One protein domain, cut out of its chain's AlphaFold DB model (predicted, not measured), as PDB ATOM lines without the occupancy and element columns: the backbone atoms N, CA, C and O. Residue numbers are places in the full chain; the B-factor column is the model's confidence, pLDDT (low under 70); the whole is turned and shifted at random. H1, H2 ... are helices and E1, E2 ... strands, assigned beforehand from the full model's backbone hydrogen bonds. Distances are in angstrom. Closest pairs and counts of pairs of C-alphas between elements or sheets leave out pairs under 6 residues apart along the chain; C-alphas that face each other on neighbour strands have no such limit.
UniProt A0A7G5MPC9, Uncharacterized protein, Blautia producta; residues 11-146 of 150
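This is residues 11 to 146 of the 150 residues of an uncharacterized protein of Blautia producta (UniProt A0A7G5MPC9). A strongly twisted sheet of four strands makes the body, with H2 over part of it and the shorter H1 and H3 grazing it; one long helix, H4, lies off to one side after a long unnamed stretch, and its residues 141 to 146 stick out. The 136 printed residues include four named helices and four named strands, in the order H1 E1 H2 H3 E2 E3 E4 H4, with under half of the residues in them. The sheet runs E1 E2 E3 E4, mixed, and the class is mixed, helices and strands. The whole is compact, radius of gyration of the C-alphas 14.4 A, spanning 41 by 31 by 29 A.

First comes H1, residues 20 to 23, which only grazes the sheet. E1, residues 31 to 40, is parallel to E2, residues 75 to 82; look at N 34 and O 76, 2.9 A. Between them H2, residues 43 to 51, has a height over the sheet of 9.5 A, and H3, residues 58 to 63, only grazes it: a strand-helix-strand unit, two parallel neighbours with helices between. E2, E3, residues 89 to 93, and E4, residues 102 to 106, form a meander of two antiparallel hairpins; see N 79 and O 92, 2.9 A, and N 104 and O 91, 3.0 A. H4, residues 131 to 146, is not on the sheet. Every O i to N i+4 pair is within hydrogen-bond range in H2, 1 of 2 in H3 and 11 of 12 in H4; H1 is too short for one.

Find C-alpha 31 at (4.846, 43.210, 49.867); E1 runs 23.5 A, bending by 69 degrees at residue 37. H4 runs 23.8 A to C-alpha 146 at (-19.665, 41.592, 35.191).

The printed part has no cut. The links H3 to E2 and E4 to H4 are long. Residues 142 to 146 have pLDDT under 70.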
ATOM      1  N   ALA A  11       8.776  40.717  48.825       97.62
ATOM      2  CA  ALA A  11       8.958  40.354  47.421       97.62
ATOM      3  C   ALA A  11       8.065  41.200  46.502       97.62
ATOM      4  O   ALA A  11       7.047  41.735  46.940       97.62
ATOM      5  N   ALA A  12       8.464  41.339  45.239       97.44
ATOM      6  CA  ALA A  12       7.674  42.024  44.225       97.44
ATOM      7  C   ALA A  12       6.758  41.019  43.524       97.44
ATOM      8  O   ALA A  12       7.220  40.243  42.689       97.44
ATOM      9  N   PHE A  13       5.482  41.004  43.906       97.81
ATOM     10  CA  PHE A  13       4.489  40.119  43.306       97.81
ATOM     11  C   PHE A  13       3.880  40.770  42.067       97.81
ATOM     12  O   PHE A  13       3.305  41.854  42.145       97.81
ATOM     13  N   VAL A  14       3.983  40.088  40.933       97.31
ATOM     14  CA  VAL A  14       3.400  40.493  39.655       97.31
ATOM     15  C   VAL A  14       2.124  39.703  39.426       97.31
ATOM     16  O   VAL A  14       2.114  38.482  39.580       97.31
ATOM     17  N   TYR A  15       1.046  40.392  39.053       96.62
ATOM     18  CA  TYR A  15      -0.218  39.767  38.677       96.62
ATOM     19  C   TYR A  15      -0.147  39.196  37.261       96.62
ATOM     20  O   TYR A  15       0.180  39.911  36.318       96.62
ATOM     21  N   LYS A  16      -0.520  37.922  37.112       96.31
ATOM     22  CA  LYS A  16      -0.555  37.170  35.852       96.31
ATOM     23  C   LYS A  16       0.714  37.384  35.015       96.31
ATOM     24  O   LYS A  16       0.591  37.822  33.864       96.31
ATOM     25  N   PRO A  17       1.899  37.053  35.552       96.69
ATOM     26  CA  PRO A  17       3.142  37.230  34.817       96.69
ATOM     27  C   PRO A  17       3.090  36.476  33.486       96.69
ATOM     28  O   PRO A  17       2.468  35.415  33.368       96.69
ATOM     29  N   MET A  18       3.717  37.053  32.472       95.81
ATOM     30  CA  MET A  18       3.868  36.471  31.147       95.81
ATOM     31  C   MET A  18       4.957  35.409  31.140       95.81
ATOM     32  O   MET A  18       4.787  34.395  30.477       95.81
ATOM     33  N   ASN A  19       6.066  35.651  31.847       97.06
ATOM     34  CA  ASN A  19       7.199  34.733  31.950       97.06
ATOM     35  C   ASN A  19       8.174  35.146  33.072       97.06
ATOM     36  O   ASN A  19       8.034  36.192  33.706       97.06
ATOM     37  N   LEU A  20       9.209  34.337  33.285       95.12
ATOM     38  CA  LEU A  20      10.246  34.532  34.295       95.12
ATOM     39  C   LEU A  20      11.067  35.812  34.088       95.12
ATOM     40  O   LEU A  20      11.529  36.393  35.066       95.12
ATOM     41  N   GLN A  21      11.267  36.262  32.845       95.88
ATOM     42  CA  GLN A  21      12.050  37.476  32.581       95.88
ATOM     43  C   GLN A  21      11.320  38.727  33.067       95.88
ATOM     44  O   GLN A  21      11.958  39.622  33.614       95.88
ATOM     45  N   GLU A  22       9.989  38.761  32.953       96.38
ATOM     46  CA  GLU A  22       9.177  39.829  33.541       96.38
ATOM     47  C   GLU A  22       9.386  39.911  35.055       96.38
ATOM     48  O   GLU A  22       9.619  40.992  35.582       96.38
ATOM     49  N   LEU A  23       9.392  38.771  35.750       95.69
ATOM     50  CA  LEU A  23       9.577  38.709  37.204       95.69
ATOM     51  C   LEU A  23      10.975  39.159  37.669       95.69
ATOM     52  O   LEU A  23      11.156  39.469  38.846       95.69
ATOM     53  N   LYS A  24      11.959  39.184  36.761       95.38
ATOM     54  CA  LYS A  24      13.337  39.635  37.018       95.38
ATOM     55  C   LYS A  24      13.518  41.146  36.838       95.38
ATOM     56  O   LYS A  24      14.581  41.666  37.182       95.38
ATOM     57  N   LEU A  25      12.516  41.854  36.313       93.81
ATOM     58  CA  LEU A  25      12.566  43.304  36.153       93.81
ATOM     59  C   LEU A  25      12.589  44.022  37.516       93.81
ATOM     60  O   LEU A  25      12.108  43.491  38.519       93.81
ATOM     61  N   PRO A  26      13.158  45.237  37.587       88.81
ATOM     62  CA  PRO A  26      13.129  46.022  38.808       88.81
ATOM     63  C   PRO A  26      11.697  46.479  39.108       88.81
ATOM     64  O   PRO A  26      11.111  47.257  38.358       88.81
ATOM     65  N   PHE A  27      11.155  46.026  40.236       88.56
ATOM     66  CA  PHE A  27       9.870  46.476  40.766       88.56
ATOM     67  C   PHE A  27      10.074  47.182  42.104       88.56
ATOM     68  O   PHE A  27      10.713  46.647  43.016       88.56
ATOM     69  N   GLU A  28       9.502  48.378  42.230       86.50
ATOM     70  CA  GLU A  28       9.603  49.188  43.448       86.50
ATOM     71  C   GLU A  28       8.674  48.682  44.555       86.50
ATOM     72  O   GLU A  28       9.046  48.652  45.730       86.50
ATOM     73  N   HIS A  29       7.465  48.249  44.188       92.75
ATOM     74  CA  HIS A  29       6.477  47.802  45.158       92.75
ATOM     75  C   HIS A  29       6.775  46.376  45.629       92.75
ATOM     76  O   HIS A  29       6.732  45.420  44.852       92.75
ATOM     77  N   ARG A  30       7.071  46.232  46.924       95.75
ATOM     78  CA  ARG A  30       7.356  44.943  47.563       95.75
ATOM     79  C   ARG A  30       6.444  44.743  48.765       95.75
ATOM     80  O   ARG A  30       6.380  45.603  49.643       95.75
ATOM     81  N   ILE A  31       5.813  43.580  48.829       96.94
ATOM     82  CA  ILE A  31       4.846  43.210  49.867       96.94
ATOM     83  C   ILE A  31       5.494  42.166  50.788       96.94
ATOM     84  O   ILE A  31       6.267  41.332  50.293       96.94
ATOM     85  N   PRO A  32       5.241  42.204  52.110       98.25
ATOM     86  CA  PRO A  32       5.598  41.111  53.007       98.25
ATOM     87  C   PRO A  32       5.039  39.769  52.533       98.25
ATOM     88  O   PRO A  32       3.997  39.710  51.879       98.25
ATOM     89  N   PHE A  33       5.721  38.684  52.875       98.38
ATOM     90  CA  PHE A  33       5.247  37.345  52.549       98.38
ATOM     91  C   PHE A  33       5.523  36.354  53.673       98.38
ATOM     92  O   PHE A  33       6.406  36.556  54.506       98.38
ATOM     93  N   VAL A  34       4.798  35.241  53.631       98.06
ATOM     94  CA  VAL A  34       5.116  34.015  54.355       98.06
ATOM     95  C   VAL A  34       5.094  32.844  53.381       98.06
ATOM     96  O   VAL A  34       4.199  32.746  52.538       98.06
ATOM     97  N   VAL A  35       6.081  31.959  53.503       98.25
ATOM     98  CA  VAL A  35       6.113  30.707  52.747       98.25
ATOM     99  C   VAL A  35       5.280  29.682  53.507       98.25
ATOM    100  O   VAL A  35       5.686  29.212  54.566       98.25
ATOM    101  N   GLU A  36       4.104  29.363  52.981       97.38
ATOM    102  CA  GLU A  36       3.192  28.396  53.599       97.38
ATOM    103  C   GLU A  36       3.645  26.954  53.331       97.38
ATOM    104  O   GLU A  36       3.465  26.070  54.163       97.38
ATOM    105  N   CYS A  37       4.225  26.709  52.154       97.31
ATOM    106  CA  CYS A  37       4.669  25.393  51.709       97.31
ATOM    107  C   CYS A  37       5.778  25.524  50.653       97.31
ATOM    108  O   CYS A  37       5.940  26.579  50.029       97.31
ATOM    109  N   MET A  38       6.524  24.442  50.429       97.75
ATOM    110  CA  MET A  38       7.548  24.330  49.392       97.75
ATOM    111  C   MET A  38       7.242  23.197  48.412       97.75
ATOM    112  O   MET A  38       6.973  22.069  48.821       97.75
ATOM    113  N   ALA A  39       7.389  23.469  47.119       97.94
ATOM    114  CA  ALA A  39       7.429  22.472  46.060       97.94
ATOM    115  C   ALA A  39       8.850  22.414  45.488       97.94
ATOM    116  O   ALA A  39       9.346  23.406  44.951       97.94
ATOM    117  N   GLU A  40       9.505  21.257  45.597       97.56
ATOM    118  CA  GLU A  40      10.756  21.017  44.874       97.56
ATOM    119  C   GLU A  40      10.452  20.335  43.542       97.56
ATOM    120  O   GLU A  40       9.812  19.284  43.517       97.56
ATOM    121  N   VAL A  41      10.909  20.940  42.449       97.69
ATOM    122  CA  VAL A  41      10.677  20.492  41.068       97.69
ATOM    123  C   VAL A  41      12.002  20.277  40.343       97.69
ATOM    124  O   VAL A  41      13.051  20.729  40.809       97.69
ATOM    125  N   THR A  42      11.991  19.587  39.201       97.38
ATOM    126  CA  THR A  42      13.210  19.484  38.381       97.38
ATOM    127  C   THR A  42      13.566  20.843  37.759       97.38
ATOM    128  O   THR A  42      12.683  21.692  37.596       97.38
ATOM    129  N   PRO A  43      14.834  21.079  37.374       97.19
ATOM    130  CA  PRO A  43      15.217  22.296  36.654       97.19
ATOM    131  C   PRO A  43      14.390  22.539  35.384       97.19
ATOM    132  O   PRO A  43      14.028  23.674  35.088       97.19
ATOM    133  N   GLU A  44      14.029  21.477  34.663       97.00
ATOM    134  CA  GLU A  44      13.210  21.553  33.449       97.00
ATOM    135  C   GLU A  44      11.779  21.999  33.766       97.00
ATOM    136  O   GLU A  44      11.231  22.853  33.073       97.00
ATOM    137  N   GLN A  45      11.184  21.465  34.837       97.44
ATOM    138  CA  GLN A  45       9.862  21.885  35.313       97.44
ATOM    139  C   GLN A  45       9.878  23.334  35.804       97.44
ATOM    140  O   GLN A  45       8.971  24.100  35.487       97.44
ATOM    141  N   PHE A  46      10.919  23.733  36.540       97.69
ATOM    142  CA  PHE A  46      11.093  25.114  36.985       97.69
ATOM    143  C   PHE A  46      11.169  26.076  35.794       97.69
ATOM    144  O   PHE A  46      10.477  27.094  35.767       97.69
ATOM    145  N   HIS A  47      11.969  25.724  34.784       96.00
ATOM    146  CA  HIS A  47      12.096  26.508  33.563       96.00
ATOM    147  C   HIS A  47      10.766  26.594  32.806       96.00
ATOM    148  O   HIS A  47      10.312  27.695  32.512       96.00
ATOM    149  N   SER A  48      10.103  25.456  32.586       96.12
ATOM    150  CA  SER A  48       8.802  25.384  31.913       96.12
ATOM    151  C   SER A  48       7.726  26.212  32.630       96.12
ATOM    152  O   SER A  48       7.013  26.968  31.974       96.12
ATOM    153  N   MET A  49       7.656  26.157  33.968       95.81
ATOM    154  CA  MET A  49       6.754  27.012  34.752       95.81
ATOM    155  C   MET A  49       7.074  28.497  34.565       95.81
ATOM    156  O   MET A  49       6.175  29.334  34.514       95.81
ATOM    157  N   GLY A  50       8.361  28.835  34.496       95.44
ATOM    158  CA  GLY A  50       8.821  30.191  34.248       95.44
ATOM    159  C   GLY A  50       8.485  30.691  32.841       95.44
ATOM    160  O   GLY A  50       8.208  31.876  32.683       95.44
ATOM    161  N   GLU A  51       8.497  29.834  31.824       96.50
ATOM    162  CA  GLU A  51       8.132  30.199  30.449       96.50
ATOM    163  C   GLU A  51       6.620  30.361  30.269       96.50
ATOM    164  O   GLU A  51       6.189  31.310  29.612       96.50
ATOM    165  N   SER A  52       5.833  29.496  30.918       95.94
ATOM    166  CA  SER A  52       4.371  29.478  30.820       95.94
ATOM    167  C   SER A  52       3.683  29.503  32.198       95.94
ATOM    168  O   SER A  52       3.000  28.547  32.564       95.94
ATOM    169  N   PRO A  53       3.753  30.604  32.977       95.31
ATOM    170  CA  PRO A  53       3.186  30.643  34.336       95.31
ATOM    171  C   PRO A  53       1.665  30.417  34.399       95.31
ATOM    172  O   PRO A  53       1.104  30.082  35.443       95.31
ATOM    173  N   ARG A  54       0.969  30.645  33.283       94.12
ATOM    174  CA  ARG A  54      -0.490  30.505  33.184       94.12
ATOM    175  C   ARG A  54      -0.939  29.093  32.819       94.12
ATOM    176  O   ARG A  54      -2.148  28.865  32.769       94.12
ATOM    177  N   ASP A  55      -0.003  28.178  32.581       96.25
ATOM    178  CA  ASP A  55      -0.339  26.775  32.411       96.25
ATOM    179  C   ASP A  55      -0.913  26.213  33.712       96.25
ATOM    180  O   ASP A  55      -0.592  26.631  34.831       96.25
ATOM    181  N   TYR A  56      -1.847  25.286  33.541       96.19
ATOM    182  CA  TYR A  56      -2.502  24.630  34.652       96.19
ATOM    183  C   TYR A  56      -1.630  23.491  35.152       96.19
ATOM    184  O   TYR A  56      -1.141  22.695  34.352       96.19
ATOM    185  N   HIS A  57      -1.503  23.374  36.472       96.56
ATOM    186  CA  HIS A  57      -0.791  22.262  37.088       96.56
ATOM    187  C   HIS A  57      -1.605  21.639  38.223       96.56
ATOM    188  O   HIS A  57      -2.142  22.342  39.087       96.56
ATOM    189  N   ARG A  58      -1.670  20.305  38.250       96.75
ATOM    190  CA  ARG A  58      -2.419  19.522  39.240       96.75
ATOM    191  C   ARG A  58      -1.982  19.858  40.663       96.75
ATOM    192  O   ARG A  58      -2.847  20.071  41.512       96.75
ATOM    193  N   PHE A  59      -0.680  19.989  40.909       96.88
ATOM    194  CA  PHE A  59      -0.173  20.333  42.237       96.88
ATOM    195  C   PHE A  59      -0.621  21.723  42.706       96.88
ATOM    196  O   PHE A  59      -0.907  21.891  43.888       96.88
ATOM    197  N   LEU A  60      -0.736  22.707  41.800       97.06
ATOM    198  CA  LEU A  60      -1.265  24.030  42.140       97.06
ATOM    199  C   LEU A  60      -2.747  23.948  42.476       97.06
ATOM    200  O   LEU A  60      -3.173  24.568  43.446       97.06
ATOM    201  N   TYR A  61      -3.525  23.155  41.726       96.19
ATOM    202  CA  TYR A  61      -4.920  22.901  42.078       96.19
ATOM    203  C   TYR A  61      -5.041  22.375  43.510       96.19
ATOM    204  O   TYR A  61      -5.887  22.871  44.249       96.19
ATOM    205  N   ASP A  62      -4.227  21.401  43.922       94.81
ATOM    206  CA  ASP A  62      -4.383  20.751  45.233       94.81
ATOM    207  C   ASP A  62      -4.202  21.704  46.417       94.81
ATOM    208  O   ASP A  62      -4.880  21.561  47.432       94.81
ATOM    209  N   ILE A  63      -3.348  22.715  46.267       95.19
ATOM    210  CA  ILE A  63      -3.020  23.676  47.333       95.19
ATOM    211  C   ILE A  63      -3.631  25.065  47.114       95.19
ATOM    212  O   ILE A  63      -3.373  25.984  47.892       95.19
ATOM    213  N   ARG A  64      -4.440  25.244  46.062       94.81
ATOM    214  CA  ARG A  64      -4.846  26.562  45.540       94.81
ATOM    215  C   ARG A  64      -5.530  27.494  46.538       94.81
ATOM    216  O   ARG A  64      -5.496  28.708  46.345       94.81
ATOM    217  N   GLU A  65      -6.188  26.936  47.550       95.12
ATOM    218  CA  GLU A  65      -6.937  27.691  48.564       95.12
ATOM    219  C   GLU A  65      -6.029  28.191  49.702       95.12
ATOM    220  O   GLU A  65      -6.416  29.069  50.466       95.12
ATOM    221  N   ALA A  66      -4.811  27.655  49.825       95.88
ATOM    222  CA  ALA A  66      -3.880  28.015  50.893       95.88
ATOM    223  C   ALA A  66      -3.000  29.234  50.547       95.88
ATOM    224  O   ALA A  66      -2.405  29.825  51.451       95.88
ATOM    225  N   MET A  67      -2.938  29.625  49.267       97.31
ATOM    226  CA  MET A  67      -2.134  30.755  48.787       97.31
ATOM    227  C   MET A  67      -3.029  31.938  48.411       97.31
ATOM    228  O   MET A  67      -3.761  31.887  47.416       97.31
ATOM    229  N   TYR A  68      -2.956  33.009  49.196       97.62
ATOM    230  CA  TYR A  68      -3.771  34.216  49.052       97.62
ATOM    231  C   TYR A  68      -3.099  35.418  49.732       97.62
ATOM    232  O   TYR A  68      -2.142  35.258  50.493       97.62
ATOM    233  N   TYR A  69      -3.604  36.624  49.480       97.75
ATOM    234  CA  TYR A  69      -3.252  37.800  50.276       97.75
ATOM    235  C   TYR A  69      -4.030  37.802  51.600       97.75
ATOM    236  O   TYR A  69      -5.255  37.923  51.601       97.75
ATOM    237  N   ASP A  70      -3.327  37.638  52.718       97.44
ATOM    238  CA  ASP A  70      -3.891  37.700  54.069       97.44
ATOM    239  C   ASP A  70      -4.094  39.174  54.444       97.44
ATOM    240  O   ASP A  70      -3.127  39.891  54.715       97.44
ATOM    241  N   THR A  71      -5.348  39.632  54.417       96.44
ATOM    242  CA  THR A  71      -5.709  41.030  54.685       96.44
ATOM    243  C   THR A  71      -5.484  41.433  56.135       96.44
ATOM    244  O   THR A  71      -5.198  42.596  56.391       96.44
ATOM    245  N   ASP A  72      -5.583  40.491  57.075       97.31
ATOM    246  CA  ASP A  72      -5.425  40.781  58.502       97.31
ATOM    247  C   ASP A  72      -3.948  40.999  58.857       97.31
ATOM    248  O   ASP A  72      -3.622  41.771  59.758       97.31
ATOM    249  N   LYS A  73      -3.046  40.318  58.138       97.12
ATOM    250  CA  LYS A  73      -1.586  40.417  58.320       97.12
ATOM    251  C   LYS A  73      -0.882  41.270  57.265       97.12
ATOM    252  O   LYS A  73       0.338  41.405  57.320       97.12
ATOM    253  N   GLU A  74      -1.629  41.789  56.297       97.25
ATOM    254  CA  GLU A  74      -1.138  42.573  55.161       97.25
ATOM    255  C   GLU A  74       0.035  41.907  54.405       97.25
ATOM    256  O   GLU A  74       1.002  42.564  54.004       97.25
ATOM    257  N   GLN A  75      -0.035  40.588  54.194       97.69
ATOM    258  CA  GLN A  75       1.056  39.809  53.598       97.69
ATOM    259  C   GLN A  75       0.569  38.760  52.596       97.69
ATOM    260  O   GLN A  75      -0.527  38.216  52.705       97.69
ATOM    261  N   MET A  76       1.426  38.407  51.641       98.12
ATOM    262  CA  MET A  76       1.175  37.291  50.731       98.12
ATOM    263  C   MET A  76       1.477  35.954  51.416       98.12
ATOM    264  O   MET A  76       2.597  35.734  51.877       98.12
ATOM    265  N   LYS A  77       0.516  35.028  51.433       98.31
ATOM    266  CA  LYS A  77       0.782  33.607  51.685       98.31
ATOM    267  C   LYS A  77       1.138  32.941  50.365       98.31
ATOM    268  O   LYS A  77       0.311  32.912  49.452       98.31
ATOM    269  N   CYS A  78       2.361  32.437  50.250       98.50
ATOM    270  CA  CYS A  78       2.877  31.904  48.996       98.50
ATOM    271  C   CYS A  78       3.447  30.491  49.124       98.50
ATOM    272  O   CYS A  78       3.901  30.050  50.182       98.50
ATOM    273  N   LEU A  79       3.436  29.796  47.990       98.56
ATOM    274  CA  LEU A  79       4.183  28.574  47.756       98.56
ATOM    275  C   LEU A  79       5.563  28.974  47.249       98.56
ATOM    276  O   LEU A  79       5.652  29.780  46.325       98.56
ATOM    277  N   LEU A  80       6.625  28.388  47.791       98.62
ATOM    278  CA  LEU A  80       7.942  28.454  47.167       98.62
ATOM    279  C   LEU A  80       8.115  27.266  46.218       98.62
ATOM    280  O   LEU A  80       8.219  26.129  46.670       98.62
ATOM    281  N   VAL A  81       8.185  27.534  44.917       98.44
ATOM    282  CA  VAL A  81       8.629  26.567  43.906       98.44
ATOM    283  C   VAL A  81      10.127  26.761  43.694       98.44
ATOM    284  O   VAL A  81      10.573  27.876  43.435       98.44
ATOM    285  N   THR A  82      10.915  25.701  43.835       98.38
ATOM    286  CA  THR A  82      12.384  25.754  43.746       98.38
ATOM    287  C   THR A  82      12.938  24.425  43.238       98.38
ATOM    288  O   THR A  82      12.257  23.403  43.270       98.38
ATOM    289  N   THR A  83      14.188  24.409  42.796       97.25
ATOM    290  CA  THR A  83      14.946  23.179  42.524       97.25
ATOM    291  C   THR A  83      15.606  22.632  43.803       97.25
ATOM    292  O   THR A  83      15.711  23.370  44.791       97.25
ATOM    293  N   PRO A  84      16.068  21.361  43.830       94.56
ATOM    294  CA  PRO A  84      16.686  20.753  45.018       94.56
ATOM    295  C   PRO A  84      17.951  21.461  45.526       94.56
ATOM    296  O   PRO A  84      18.236  21.427  46.720       94.56
ATOM    297  N   ASP A  85      18.707  22.109  44.638       94.38
ATOM    298  CA  ASP A  85      19.892  22.908  44.979       94.38
ATOM    299  C   ASP A  85      19.538  24.289  45.562       94.38
ATOM    300  O   ASP A  85      20.397  24.942  46.154       94.38
ATOM    301  N   ARG A  86      18.269  24.713  45.439       93.12
ATOM    302  CA  ARG A  86      17.701  25.945  46.009       93.12
ATOM    303  C   ARG A  86      18.515  27.193  45.670       93.12
ATOM    304  O   ARG A  86      18.675  28.095  46.495       93.12
ATOM    305  N   THR A  87      19.039  27.240  44.453       94.94
ATOM    306  CA  THR A  87      19.793  28.391  43.951       94.94
ATOM    307  C   THR A  87      18.864  29.565  43.672       94.94
ATOM    308  O   THR A  87      19.132  30.676  44.120       94.94
ATOM    309  N   GLU A  88      17.722  29.304  43.042       96.94
ATOM    310  CA  GLU A  88      16.662  30.277  42.788       96.94
ATOM    311  C   GLU A  88      15.275  29.680  43.046       96.94
ATOM    312  O   GLU A  88      15.118  28.475  43.250       96.94
ATOM    313  N   GLY A  89      14.257  30.537  43.056       98.00
ATOM    314  CA  GLY A  89      12.886  30.112  43.271       98.00
ATOM    315  C   GLY A  89      11.847  31.083  42.730       98.00
ATOM    316  O   GLY A  89      12.141  32.196  42.284       98.00
ATOM    317  N   LEU A  90      10.598  30.645  42.810       98.31
ATOM    318  CA  LEU A  90       9.408  31.415  42.501       98.31
ATOM    319  C   LEU A  90       8.461  31.339  43.687       98.31
ATOM    320  O   LEU A  90       8.053  30.254  44.099       98.31
ATOM    321  N   PHE A  91       8.073  32.494  44.216       98.62
ATOM    322  CA  PHE A  91       6.866  32.553  45.022       98.62
ATOM    323  C   PHE A  91       5.660  32.511  44.106       98.62
ATOM    324  O   PHE A  91       5.604  33.278  43.153       98.62
ATOM    325  N   VAL A  92       4.701  31.645  44.415       98.56
ATOM    326  CA  VAL A  92       3.464  31.459  43.657       98.56
ATOM    327  C   VAL A  92       2.271  31.687  44.577       98.56
ATOM    328  O   VAL A  92       2.204  31.133  45.677       98.56
ATOM    329  N   VAL A  93       1.319  32.494  44.112       98.50
ATOM    330  CA  VAL A  93       0.014  32.703  44.748       98.50
ATOM    331  C   VAL A  93      -1.079  32.413  43.728       98.50
ATOM    332  O   VAL A  93      -1.058  32.921  42.605       98.50
ATOM    333  N   THR A  94      -2.034  31.579  44.117       97.00
ATOM    334  CA  THR A  94      -3.070  31.027  43.239       97.00
ATOM    335  C   THR A  94      -4.430  31.690  43.420       97.00
ATOM    336  O   THR A  94      -5.186  31.775  42.457       97.00
ATOM    337  N   GLU A  95      -4.777  32.136  44.631       95.00
ATOM    338  CA  GLU A  95      -6.106  32.670  44.982       95.00
ATOM    339  C   GLU A  95      -7.277  31.790  44.490       95.00
ATOM    340  O   GLU A  95      -8.254  32.260  43.880       95.00
ATOM    341  N   GLY A  96      -7.163  30.479  44.710       94.12
ATOM    342  CA  GLY A  96      -8.173  29.494  44.323       94.12
ATOM    343  C   GLY A  96      -8.131  29.043  42.856       94.12
ATOM    344  O   GLY A  96      -9.019  28.302  42.439       94.12
ATOM    345  N   TYR A  97      -7.141  29.468  42.064       95.62
ATOM    346  CA  TYR A  97      -6.912  28.973  40.699       95.62
ATOM    347  C   TYR A  97      -5.806  27.905  40.654       95.62
ATOM    348  O   TYR A  97      -4.984  27.800  41.550       95.62
ATOM    349  N   ALA A  98      -5.762  27.109  39.594       96.06
ATOM    350  CA  ALA A  98      -4.773  26.050  39.383       96.06
ATOM    351  C   ALA A  98      -3.595  26.479  38.484       96.06
ATOM    352  O   ALA A  98      -2.967  25.634  37.851       96.06
ATOM    353  N   TYR A  99      -3.320  27.783  38.409       96.50
ATOM    354  CA  TYR A  99      -2.203  28.386  37.675       96.50
ATOM    355  C   TYR A  99      -1.560  29.503  38.513       96.50
ATOM    356  O   TYR A  99      -2.119  29.927  39.532       96.50
ATOM    357  N   VAL A 100      -0.409  30.018  38.079       97.69
ATOM    358  CA  VAL A 100       0.297  31.118  38.755       97.69
ATOM    359  C   VAL A 100      -0.455  32.437  38.553       97.69
ATOM    360  O   VAL A 100      -0.322  33.107  37.525       97.69
ATOM    361  N   ARG A 101      -1.276  32.829  39.534       97.56
ATOM    362  CA  ARG A 101      -2.046  34.081  39.467       97.56
ATOM    363  C   ARG A 101      -1.210  35.290  39.858       97.56
ATOM    364  O   ARG A 101      -1.326  36.323  39.208       97.56
ATOM    365  N   TYR A 102      -0.365  35.153  40.872       98.19
ATOM    366  CA  TYR A 102       0.708  36.095  41.164       98.19
ATOM    367  C   TYR A 102       2.005  35.333  41.375       98.19
ATOM    368  O   TYR A 102       1.989  34.226  41.919       98.19
ATOM    369  N   ALA A 103       3.125  35.945  41.001       98.31
ATOM    370  CA  ALA A 103       4.427  35.422  41.377       98.31
ATOM    371  C   ALA A 103       5.449  36.498  41.684       98.31
ATOM    372  O   ALA A 103       5.331  37.633  41.231       98.31
ATOM    373  N   ALA A 104       6.472  36.104  42.433       98.19
ATOM    374  CA  ALA A 104       7.664  36.901  42.656       98.19
ATOM    375  C   ALA A 104       8.909  36.037  42.453       98.19
ATOM    376  O   ALA A 104       8.962  34.897  42.919       98.19
ATOM    377  N   TYR A 105       9.924  36.589  41.791       97.75
ATOM    378  CA  TYR A 105      11.204  35.910  41.626       97.75
ATOM    379  C   TYR A 105      12.036  35.957  42.912       97.75
ATOM    380  O   TYR A 105      12.158  37.002  43.561       97.75
ATOM    381  N   VAL A 106      12.635  34.818  43.262       97.38
ATOM    382  CA  VAL A 106      13.554  34.663  44.388       97.38
ATOM    383  C   VAL A 106      14.948  34.363  43.827       97.38
ATOM    384  O   VAL A 106      15.217  33.226  43.447       97.38
ATOM    385  N   PRO A 107      15.863  35.348  43.781       94.75
ATOM    386  CA  PRO A 107      17.188  35.160  43.180       94.75
ATOM    387  C   PRO A 107      18.142  34.297  44.016       94.75
ATOM    388  O   PRO A 107      19.173  33.879  43.508       94.75
ATOM    389  N   ALA A 108      17.849  34.110  45.305       95.19
ATOM    390  CA  ALA A 108      18.671  33.321  46.218       95.19
ATOM    391  C   ALA A 108      17.811  32.792  47.370       95.19
ATOM    392  O   ALA A 108      17.486  33.537  48.302       95.19
ATOM    393  N   CYS A 109      17.446  31.508  47.334       96.56
ATOM    394  CA  CYS A 109      16.625  30.911  48.395       96.56
ATOM    395  C   CYS A 109      17.370  30.826  49.742       96.56
ATOM    396  O   CYS A 109      16.722  30.736  50.782       96.56
ATOM    397  N   SER A 110      18.707  30.943  49.764       94.94
ATOM    398  CA  SER A 110      19.520  31.064  50.994       94.94
ATOM    399  C   SER A 110      19.097  32.236  51.891       94.94
ATOM    400  O   SER A 110      19.243  32.195  53.119       94.94
ATOM    401  N   ARG A 111      18.525  33.282  51.284       95.56
ATOM    402  CA  ARG A 111      18.040  34.482  51.972       95.56
ATOM    403  C   ARG A 111      16.679  34.282  52.630       95.56
ATOM    404  O   ARG A 111      16.215  35.186  53.319       95.56
ATOM    405  N   LEU A 112      16.035  33.136  52.439       96.69
ATOM    406  CA  LEU A 112      14.756  32.819  53.062       96.69
ATOM    407  C   LEU A 112      14.962  32.183  54.441       96.69
ATOM    408  O   LEU A 112      15.994  31.569  54.723       96.69
ATOM    409  N   GLU A 113      13.983  32.361  55.323       95.25
ATOM    410  CA  GLU A 113      13.848  31.555  56.536       95.25
ATOM    411  C   GLU A 113      12.825  30.457  56.247       95.25
ATOM    412  O   GLU A 113      11.657  30.751  56.004       95.25
ATOM    413  N   LEU A 114      13.293  29.211  56.188       95.38
ATOM    414  CA  LEU A 114      12.497  28.054  55.761       95.38
ATOM    415  C   LEU A 114      12.425  26.971  56.844       95.38
ATOM    416  O   LEU A 114      11.899  25.885  56.598       95.38
ATOM    417  N   SER A 115      12.963  27.233  58.040       94.69
ATOM    418  CA  SER A 115      12.872  26.301  59.158       94.69
ATOM    419  C   SER A 115      11.409  26.014  59.501       94.69
ATOM    420  O   SER A 115      10.630  26.923  59.778       94.69
ATOM    421  N   GLY A 116      11.031  24.734  59.464       95.75
ATOM    422  CA  GLY A 116       9.670  24.281  59.755       95.75
ATOM    423  C   GLY A 116       8.653  24.475  58.626       95.75
ATOM    424  O   GLY A 116       7.499  24.095  58.809       95.75
ATOM    425  N   VAL A 117       9.050  25.013  57.466       96.75
ATOM    426  CA  VAL A 117       8.155  25.106  56.304       96.75
ATOM    427  C   VAL A 117       7.936  23.700  55.730       96.75
ATOM    428  O   VAL A 117       8.916  23.015  55.416       96.75
ATOM    429  N   PRO A 118       6.679  23.237  55.590       96.75
ATOM    430  CA  PRO A 118       6.403  21.924  55.033       96.75
ATOM    431  C   PRO A 118       6.796  21.869  53.557       96.75
ATOM    432  O   PRO A 118       6.670  22.845  52.812       96.75
ATOM    433  N   LYS A 119       7.247  20.694  53.125       95.94
ATOM    434  CA  LYS A 119       7.529  20.390  51.726       95.94
ATOM    435  C   LYS A 119       6.449  19.450  51.197       95.94
ATOM    436  O   LYS A 119       6.026  18.540  51.903       95.94
ATOM    437  N   MET A 120       6.015  19.660  49.959       95.31
ATOM    438  CA  MET A 120       5.125  18.730  49.272       95.31
ATOM    439  C   MET A 120       5.829  17.383  49.070       95.31
ATOM    440  O   MET A 120       6.948  17.335  48.559       95.31
ATOM    441  N   GLU A 121       5.153  16.294  49.437       89.94
ATOM    442  CA  GLU A 121       5.658  14.926  49.251       89.94
ATOM    443  C   GLU A 121       5.813  14.574  47.767       89.94
ATOM    444  O   GLU A 121       6.777  13.926  47.363       89.94
ATOM    445  N   GLN A 122       4.866  15.022  46.937       87.88
ATOM    446  CA  GLN A 122       4.854  14.800  45.497       87.88
ATOM    447  C   GLN A 122       4.346  16.044  44.773       87.88
ATOM    448  O   GLN A 122       3.407  16.702  45.224       87.88
ATOM    449  N   VAL A 123       4.965  16.343  43.631       95.56
ATOM    450  CA  VAL A 123       4.533  17.405  42.724       95.56
ATOM    451  C   VAL A 123       4.033  16.757  41.440       95.56
ATOM    452  O   VAL A 123       4.822  16.284  40.625       95.56
ATOM    453  N   ASP A 124       2.714  16.737  41.263       95.94
ATOM    454  CA  ASP A 124       2.103  16.378  39.987       95.94
ATOM    455  C   ASP A 124       2.067  17.611  39.080       95.94
ATOM    456  O   ASP A 124       1.248  18.518  39.244       95.94
ATOM    457  N   PHE A 125       3.006  17.654  38.139       95.19
ATOM    458  CA  PHE A 125       3.185  18.772  37.219       95.19
ATOM    459  C   PHE A 125       2.252  18.710  35.996       95.19
ATOM    460  O   PHE A 125       2.302  19.597  35.142       95.19
ATOM    461  N   SER A 126       1.402  17.683  35.887       95.94
ATOM    462  CA  SER A 126       0.457  17.538  34.778       95.94
ATOM    463  C   SER A 126      -0.594  18.652  34.766       95.94
ATOM    464  O   SER A 126      -0.932  19.224  35.801       95.94
ATOM    465  N   GLY A 127      -1.160  18.928  33.590       94.12
ATOM    466  CA  GLY A 127      -2.311  19.827  33.437       94.12
ATOM    467  C   GLY A 127      -3.666  19.149  33.643       94.12
ATOM    468  O   GLY A 127      -4.701  19.726  33.303       94.12
ATOM    469  N   GLU A 128      -3.688  17.917  34.153       94.81
ATOM    470  CA  GLU A 128      -4.912  17.136  34.313       94.81
ATOM    471  C   GLU A 128      -5.700  17.633  35.526       94.81
ATOM    472  O   GLU A 128      -5.359  17.352  36.671       94.81
ATOM    473  N   LEU A 129      -6.769  18.397  35.292       95.38
ATOM    474  CA  LEU A 129      -7.621  18.924  36.359       95.38
ATOM    475  C   LEU A 129      -8.996  18.244  36.382       95.38
ATOM    476  O   LEU A 129      -9.546  17.948  35.316       95.38
ATOM    477  N   PRO A 130      -9.610  18.061  37.570       94.19
ATOM    478  CA  PRO A 130     -10.981  17.564  37.674       94.19
ATOM    479  C   PRO A 130     -11.969  18.428  36.879       94.19
ATOM    480  O   PRO A 130     -11.871  19.656  36.894       94.19
ATOM    481  N   GLN A 131     -12.969  17.807  36.241       90.94
ATOM    482  CA  GLN A 131     -13.962  18.513  35.414       90.94
ATOM    483  C   GLN A 131     -14.648  19.674  36.161       90.94
ATOM    484  O   GLN A 131     -14.877  20.742  35.593       90.94
ATOM    485  N   GLU A 132     -14.917  19.482  37.452       90.75
ATOM    486  CA  GLU A 132     -15.552  20.460  38.341       90.75
ATOM    487  C   GLU A 132     -14.784  21.786  38.442       90.75
ATOM    488  O   GLU A 132     -15.388  22.846  38.640       90.75
ATOM    489  N   TYR A 133     -13.454  21.751  38.286       91.12
ATOM    490  CA  TYR A 133     -12.624  22.951  38.288       91.12
ATOM    491  C   TYR A 133     -13.019  23.900  37.154       91.12
ATOM    492  O   TYR A 133     -13.175  25.105  37.367       91.12
ATOM    493  N   TRP A 134     -13.236  23.354  35.959       87.06
ATOM    494  CA  TRP A 134     -13.577  24.124  34.765       87.06
ATOM    495  C   TRP A 134     -14.973  24.728  34.868       87.06
ATOM    496  O   TRP A 134     -15.161  25.893  34.532       87.06
ATOM    497  N   SER A 135     -15.935  23.987  35.425       85.75
ATOM    498  CA  SER A 135     -17.285  24.504  35.667       85.75
ATOM    499  C   SER A 135     -17.274  25.708  36.613       85.75
ATOM    500  O   SER A 135     -17.932  26.710  36.346       85.75
ATOM    501  N   ARG A 136     -16.497  25.646  37.703       78.12
ATOM    502  CA  ARG A 136     -16.399  26.737  38.690       78.12
ATOM    503  C   ARG A 136     -15.609  27.940  38.177       78.12
ATOM    504  O   ARG A 136     -15.967  29.078  38.476       78.12
ATOM    505  N   THR A 137     -14.532  27.697  37.435       74.50
ATOM    506  CA  THR A 137     -13.636  28.761  36.960       74.50
ATOM    507  C   THR A 137     -14.318  29.632  35.913       74.50
ATOM    508  O   THR A 137     -14.258  30.853  36.037       74.50
ATOM    509  N   SER A 138     -15.051  29.031  34.969       74.94
ATOM    510  CA  SER A 138     -15.836  29.772  33.972       74.94
ATOM    511  C   SER A 138     -16.813  30.751  34.632       74.94
ATOM    512  O   SER A 138     -16.816  31.933  34.300       74.94
ATOM    513  N   VAL A 139     -17.541  30.304  35.664       70.00
ATOM    514  CA  VAL A 139     -18.469  31.158  36.426       70.00
ATOM    515  C   VAL A 139     -17.734  32.288  37.160       70.00
ATOM    516  O   VAL A 139     -18.202  33.430  37.176       70.00
ATOM    517  N   LYS A 140     -16.571  32.002  37.766       72.69
ATOM    518  CA  LYS A 140     -15.762  33.006  38.481       72.69
ATOM    519  C   LYS A 140     -15.227  34.072  37.521       72.69
ATOM    520  O   LYS A 140     -15.260  35.252  37.852       72.69
ATOM    521  N   GLU A 141     -14.764  33.686  36.335       71.00
ATOM    522  CA  GLU A 141     -14.288  34.632  35.320       71.00
ATOM    523  C   GLU A 141     -15.418  35.468  34.707       71.00
ATOM    524  O   GLU A 141     -15.230  36.666  34.490       71.00
ATOM    525  N   GLU A 142     -16.600  34.889  34.478       66.44
ATOM    526  CA  GLU A 142     -17.794  35.635  34.053       66.44
ATOM    527  C   GLU A 142     -18.235  36.656  35.106       66.44
ATOM    528  O   GLU A 142     -18.512  37.808  34.769       66.44
ATOM    529  N   SER A 143     -18.222  36.265  36.384       66.69
ATOM    530  CA  SER A 143     -18.592  37.137  37.508       66.69
ATOM    531  C   SER A 143     -17.615  38.304  37.685       66.69
ATOM    532  O   SER A 143     -18.033  39.421  37.968       66.69
ATOM    533  N   VAL A 144     -16.310  38.079  37.472       63.59
ATOM    534  CA  VAL A 144     -15.304  39.159  37.489       63.59
ATOM    535  C   VAL A 144     -15.541  40.139  36.336       63.59
ATOM    536  O   VAL A 144     -15.496  41.345  36.555       63.59
ATOM    537  N   LYS A 145     -15.867  39.650  35.131       62.41
ATOM    538  CA  LYS A 145     -16.168  40.508  33.969       62.41
ATOM    539  C   LYS A 145     -17.443  41.341  34.136       62.41
ATOM    540  O   LYS A 145     -17.548  42.405  33.541       62.41
ATOM    541  N   THR A 146     -18.414  40.862  34.912       61.00
ATOM    542  CA  THR A 146     -19.665  41.592  35.191       61.00
ATOM    543  C   THR A 146     -19.596  42.471  36.446       61.00
ATOM    544  O   THR A 146     -20.518  43.248  36.684       61.00
TER     545      THR A 146